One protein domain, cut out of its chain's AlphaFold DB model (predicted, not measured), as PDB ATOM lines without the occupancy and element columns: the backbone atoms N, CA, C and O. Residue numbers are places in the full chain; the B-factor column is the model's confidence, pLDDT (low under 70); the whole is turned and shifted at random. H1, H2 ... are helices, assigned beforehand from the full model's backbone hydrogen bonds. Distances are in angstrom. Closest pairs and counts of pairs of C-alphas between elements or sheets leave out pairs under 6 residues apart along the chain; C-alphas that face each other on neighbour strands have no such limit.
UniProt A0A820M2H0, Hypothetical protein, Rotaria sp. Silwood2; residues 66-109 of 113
ATOM      1  N   ILE A  66      25.508 -38.478-126.169       83.31
ATOM      2  CA  ILE A  66      25.227 -37.169-125.570       83.31
ATOM      3  C   ILE A  66      26.532 -36.409-125.367       83.31
ATOM      4  O   ILE A  66      26.641 -35.246-125.760       83.31
ATOM      5  N   LYS A  67      27.549 -37.051-124.787       84.38
ATOM      6  CA  LYS A  67      28.821 -36.387-124.515       84.38
ATOM      7  C   LYS A  67      29.571 -36.037-125.793       84.38
ATOM      8  O   LYS A  67      30.135 -34.948-125.871       84.38
ATOM      9  N   CYS A  68      29.522 -36.891-126.815       86.25
ATOM     10  CA  CYS A  68      30.043 -36.562-128.144       86.25
ATOM     11  C   CYS A  68      29.357 -35.321-128.736       86.25
ATOM     12  O   CYS A  68      30.037 -34.372-129.128       86.25
ATOM     13  N   LYS A  69      28.019 -35.273-128.712       85.00
ATOM     14  CA  LYS A  69      27.239 -34.123-129.202       85.00
ATOM     15  C   LYS A  69      27.535 -32.837-128.433       85.00
ATOM     16  O   LYS A  69      27.627 -31.768-129.033       85.00
ATOM     17  N   VAL A  70      27.720 -32.926-127.116       85.06
ATOM     18  CA  VAL A  70      28.107 -31.779-126.280       85.06
ATOM     19  C   VAL A  70      29.465 -31.222-126.706       85.06
ATOM     20  O   VAL A  70      29.634 -30.005-126.778       85.06
ATOM     21  N   GLU A  71      30.436 -32.082-127.003       85.88
ATOM     22  CA  GLU A  71      31.763 -31.646-127.438       85.88
ATOM     23  C   GLU A  71      31.751 -31.020-128.846       85.88
ATOM     24  O   GLU A  71      32.379 -29.978-129.064       85.88
ATOM     25  N   GLU A  72      30.968 -31.563-129.783       84.56
ATOM     26  CA  GLU A  72      30.751 -30.928-131.092       84.56
ATOM     27  C   GLU A  72      30.077 -29.562-130.966       84.56
ATOM     28  O   GLU A  72      30.508 -28.584-131.585       84.56
ATOM     29  N   PHE A  73      29.058 -29.466-130.112       83.44
ATOM     30  CA  PHE A  73      28.370 -28.213-129.838       83.44
ATOM     31  C   PHE A  73      29.324 -27.162-129.259       83.44
ATOM     32  O   PHE A  73      29.376 -26.036-129.753       83.44
ATOM     33  N   LYS A  74      30.155 -27.531-128.276       82.25
ATOM     34  CA  LYS A  74      31.190 -26.637-127.729       82.25
ATOM     35  C   LYS A  74      32.152 -26.147-128.808       82.25
ATOM     36  O   LYS A  74      32.484 -24.964-128.821       82.25
ATOM     37  N   ARG A  75      32.591 -27.022-129.720       82.69
ATOM     38  CA  ARG A  75      33.444 -26.629-130.854       82.69
ATOM     39  C   ARG A  75      32.745 -25.627-131.768       82.69
ATOM     40  O   ARG A  75      33.367 -24.643-132.161       82.69
ATOM     41  N   HIS A  76      31.479 -25.866-132.100       80.81
ATOM     42  CA  HIS A  76      30.692 -24.946-132.918       80.81
ATOM     43  C   HIS A  76      30.577 -23.565-132.257       80.81
ATOM     44  O   HIS A  76      30.773 -22.546-132.917       80.81
ATOM     45  N   LEU A  77      30.333 -23.529-130.943       78.56
ATOM     46  CA  LEU A  77      30.292 -22.281-130.184       78.56
ATOM     47  C   LEU A  77      31.631 -21.550-130.177       78.56
ATOM     48  O   LEU A  77      31.645 -20.348-130.418       78.56
ATOM     49  N   LYS A  78      32.745 -22.254-129.928       76.12
ATOM     50  CA  LYS A  78      34.087 -21.648-129.913       76.12
ATOM     51  C   LYS A  78      34.393 -20.915-131.220       76.12
ATOM     52  O   LYS A  78      34.701 -19.732-131.161       76.12
ATOM     53  N   ARG A  79      34.191 -21.575-132.368       75.81
ATOM     54  CA  ARG A  79      34.393 -20.960-133.696       75.81
ATOM     55  C   ARG A  79      33.595 -19.670-133.858       75.81
ATOM     56  O   ARG A  79      34.111 -18.649-134.274       75.81
ATOM     57  N   ARG A  80      32.323 -19.700-133.461       71.31
ATOM     58  CA  ARG A  80      31.437 -18.543-133.613       71.31
ATOM     59  C   ARG A  80      31.810 -17.386-132.683       71.31
ATOM     60  O   ARG A  80      31.618 -16.227-133.036       71.31
ATOM     61  N   ILE A  81      32.309 -17.689-131.485       70.94
ATOM     62  CA  ILE A  81      32.785 -16.681-130.529       70.94
ATOM     63  C   ILE A  81      34.032 -15.981-131.074       70.94
ATOM     64  O   ILE A  81      34.098 -14.756-130.985       70.94
ATOM     65  N   GLU A  82      34.962 -16.738-131.666       68.31
ATOM     66  CA  GLU A  82      36.138 -16.188-132.355       68.31
ATOM     67  C   GLU A  82      35.720 -15.203-133.458       68.31
ATOM     68  O   GLU A  82      36.284 -14.116-133.541       68.31
ATOM     69  N   ASP A  83      34.660 -15.518-134.211       68.94
ATOM     70  CA  ASP A  83      34.155 -14.656-135.288       68.94
ATOM     71  C   ASP A  83      33.379 -13.411-134.804       68.94
ATOM     72  O   ASP A  83      33.359 -12.388-135.484       68.94
ATOM     73  N   THR A  84      32.691 -13.475-133.655       62.75
ATOM     74  CA  THR A  84      31.679 -12.458-133.277       62.75
ATOM     75  C   THR A  84      32.155 -11.484-132.185       62.75
ATOM     76  O   THR A  84      31.475 -10.497-131.912       62.75
ATOM     77  N   SER A  85      33.296 -11.729-131.522       64.69
ATOM     78  CA  SER A  85      33.791 -10.917-130.385       64.69
ATOM     79  C   SER A  85      32.759 -10.735-129.244       64.69
ATOM     80  O   SER A  85      32.806  -9.788-128.459       64.69
ATOM     81  N   GLN A  86      31.781 -11.645-129.140       60.28
ATOM     82  CA  GLN A  86      30.708 -11.597-128.141       60.28
ATOM     83  C   GLN A  86      31.007 -12.488-126.921       60.28
ATOM     84  O   GLN A  86      31.628 -13.545-127.052       60.28
ATOM     85  N   PRO A  87      30.523 -12.123-125.715       60.31
ATOM     86  CA  PRO A  87      30.803 -12.865-124.487       60.31
ATOM     87  C   PRO A  87      30.158 -14.265-124.445       60.31
ATOM     88  O   PRO A  87      28.944 -14.434-124.587       60.31
ATOM     89  N   VAL A  88      30.984 -15.267-124.115       61.00
ATOM     90  CA  VAL A  88      30.719 -16.728-124.149       61.00
ATOM     91  C   VAL A  88      29.441 -17.168-123.410       61.00
ATOM     92  O   VAL A  88      28.763 -18.113-123.813       61.00
ATOM     93  N   LYS A  89      29.085 -16.517-122.294       62.34
ATOM     94  CA  LYS A  89      27.896 -16.897-121.505       62.34
ATOM     95  C   LYS A  89      26.580 -16.551-122.207       62.34
ATOM     96  O   LYS A  89      25.596 -17.267-122.015       62.34
ATOM     97  N   LYS A  90      26.555 -15.464-122.984       66.19
ATOM     98  CA  LYS A  90      25.363 -15.021-123.717       66.19
ATOM     99  C   LYS A  90      25.102 -15.957-124.899       66.19
ATOM    100  O   LYS A  90      24.004 -16.494-125.014       66.19
ATOM    101  N   THR A  91      26.158 -16.279-125.645       66.44
ATOM    102  CA  THR A  91      26.103 -17.186-126.799       66.44
ATOM    103  C   THR A  91      25.679 -18.609-126.418       66.44
ATOM    104  O   THR A  91      24.863 -19.206-127.111       66.44
ATOM    105  N   TYR A  92      26.122 -19.144-125.271       71.12
ATOM    106  CA  TYR A  92      25.703 -20.483-124.818       71.12
ATOM    107  C   TYR A  92      24.190 -20.578-124.546       71.12
ATOM    108  O   TYR A  92      23.539 -21.534-124.973       71.12
ATOM    109  N   ARG A  93      23.617 -19.584-123.849       70.75
ATOM    110  CA  ARG A  93      22.173 -19.538-123.554       70.75
ATOM    111  C   ARG A  93      21.351 -19.391-124.830       70.75
ATOM    112  O   ARG A  93      20.394 -20.133-125.016       70.75
ATOM    113  N   GLU A  94      21.753 -18.483-125.715       75.75
ATOM    114  CA  GLU A  94      21.084 -18.255-126.998       75.75
ATOM    115  C   GLU A  94      21.094 -19.509-127.874       75.75
ATOM    116  O   GLU A  94      20.054 -19.889-128.405       75.75
ATOM    117  N   GLN A  95      22.220 -20.219-127.975       74.69
ATOM    118  CA  GLN A  95      22.271 -21.432-128.789       74.69
ATOM    119  C   GLN A  95      21.467 -22.593-128.194       74.69
ATOM    120  O   GLN A  95      20.867 -23.349-128.955       74.69
ATOM    121  N   ILE A  96      21.416 -22.744-126.863       79.12
ATOM    122  CA  ILE A  96      20.517 -23.728-126.237       79.12
ATOM    123  C   ILE A  96      19.063 -23.401-126.576       79.12
ATOM    124  O   ILE A  96      18.313 -24.301-126.949       79.12
ATOM    125  N   ILE A  97      18.677 -22.126-126.484       80.12
ATOM    126  CA  ILE A  97      17.331 -21.673-126.844       80.12
ATOM    127  C   ILE A  97      17.052 -21.969-128.321       80.12
ATOM    128  O   ILE A  97      16.008 -22.530-128.627       80.12
ATOM    129  N   LEU A  98      17.984 -21.676-129.233       78.81
ATOM    130  CA  LEU A  98      17.828 -21.968-130.661       78.81
ATOM    131  C   LEU A  98      17.689 -23.468-130.946       78.81
ATOM    132  O   LEU A  98      16.814 -23.846-131.721       78.81
ATOM    133  N   LEU A  99      18.498 -24.317-130.304       77.94
ATOM    134  CA  LEU A  99      18.388 -25.775-130.421       77.94
ATOM    135  C   LEU A  99      17.044 -26.284-129.895       77.94
ATOM    136  O   LEU A  99      16.413 -27.142-130.513       77.94
ATOM    137  N   TYR A 100      16.596 -25.755-128.754       80.19
ATOM    138  CA  TYR A 100      15.313 -26.116-128.169       80.19
ATOM    139  C   TYR A 100      14.150 -25.671-129.061       80.19
ATOM    140  O   TYR A 100      13.271 -26.475-129.354       80.19
ATOM    141  N   LEU A 101      14.178 -24.430-129.558       79.62
ATOM    142  CA  LEU A 101      13.188 -23.899-130.495       79.62
ATOM    143  C   LEU A 101      13.151 -24.709-131.788       79.62
ATOM    144  O   LEU A 101      12.071 -25.059-132.236       79.62
ATOM    145  N   GLU A 102      14.297 -25.070-132.366       82.31
ATOM    146  CA  GLU A 102      14.338 -25.913-133.565       82.31
ATOM    147  C   GLU A 102      13.713 -27.292-133.309       82.31
ATOM    148  O   GLU A 102      12.923 -27.783-134.119       82.31
ATOM    149  N   LYS A 103      14.019 -27.907-132.161       83.06
ATOM    150  CA  LYS A 103      13.424 -29.185-131.757       83.06
ATOM    151  C   LYS A 103      11.909 -29.061-131.583       83.06
ATOM    152  O   LYS A 103      11.177 -29.905-132.092       83.06
ATOM    153  N   VAL A 104      11.444 -28.008-130.912       81.12
ATOM    154  CA  VAL A 104      10.015 -27.720-130.733       81.12
ATOM    155  C   VAL A 104       9.342 -27.486-132.083       81.12
ATOM    156  O   VAL A 104       8.341 -28.138-132.348       81.12
ATOM    157  N   MET A 105       9.918 -26.662-132.967       82.25
ATOM    158  CA  MET A 105       9.408 -26.393-134.319       82.25
ATOM    159  C   MET A 105       9.242 -27.673-135.149       82.25
ATOM    160  O   MET A 105       8.227 -27.826-135.825       82.25
ATOM    161  N   ARG A 106      10.179 -28.631-135.051       81.56
ATOM    162  CA  ARG A 106      10.024 -29.951-135.689       81.56
ATOM    163  C   ARG A 106       8.874 -30.761-135.099       81.56
ATOM    164  O   ARG A 106       8.138 -31.377-135.860       81.56
ATOM    165  N   LEU A 107       8.725 -30.775-133.773       79.88
ATOM    166  CA  LEU A 107       7.663 -31.530-133.096       79.88
ATOM    167  C   LEU A 107       6.268 -30.994-133.430       79.88
ATOM    168  O   LEU A 107       5.339 -31.775-133.598       79.88
ATOM    169  N   ILE A 108       6.136 -29.676-133.565       88.06
ATOM    170  CA  ILE A 108       4.879 -29.012-133.939       88.06
ATOM    171  C   ILE A 108       4.683 -28.907-135.462       88.06
ATOM    172  O   ILE A 108       3.714 -28.305-135.912       88.06
ATOM    173  N   GLY A 109       5.588 -29.476-136.269       76.69
ATOM    174  CA  GLY A 109       5.452 -29.547-137.728       76.69
ATOM    175  C   GLY A 109       5.639 -28.224-138.481       76.69
ATOM    176  O   GLY A 109       5.313 -28.150-139.665       76.69
TER     177      GLY A 109
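What this domain is: This is residues 66 to 109 of the 113 residues of the protein "Hypothetical protein" of Rotaria sp. Silwood2 (UniProt A0A820M2H0). Two long helices, H1 and H2, meet near their ends at a tight turn and open as a V. The far ends of both arms, residues 66 to 72 of H1 and residues 97 to 107 of H2, stand free. The printed part has 44 residues with two named helices, H1 then H2, no named strand, and is all helix. It is loose, with a radius of gyration of the C-alphas of 11.9 A, and elongated, spanning 34 by 22 by 15 A.

Where its parts are: H1 is residues 66 to 84, 26.7 A long, beginning at C-alpha 66 (25.227, -37.169, -125.570). H2 is residues 88 to 107, 28.8 A long, ending at C-alpha 107 (7.663, -31.530, -133.096).

How they stand to each other: H1 touches H2 with residues 77 to 81 alone, and H2 touches H1 with residues 88 to 92 alone. Their closest C-alphas, those of Ile 81 and Val 88, are 6.7 A apart. They run opposite ways at a steep tilt of 57 degrees. Every O i to N i+4 pair in H1 is within hydrogen-bond range, and 15 of 16 in H2.

The domain as a whole: The C-alphas farthest apart, those of Ser 85 and Gly 109, are 34.7 A apart. The printed part has no cut. Residues 82 to 91 have pLDDT under 70.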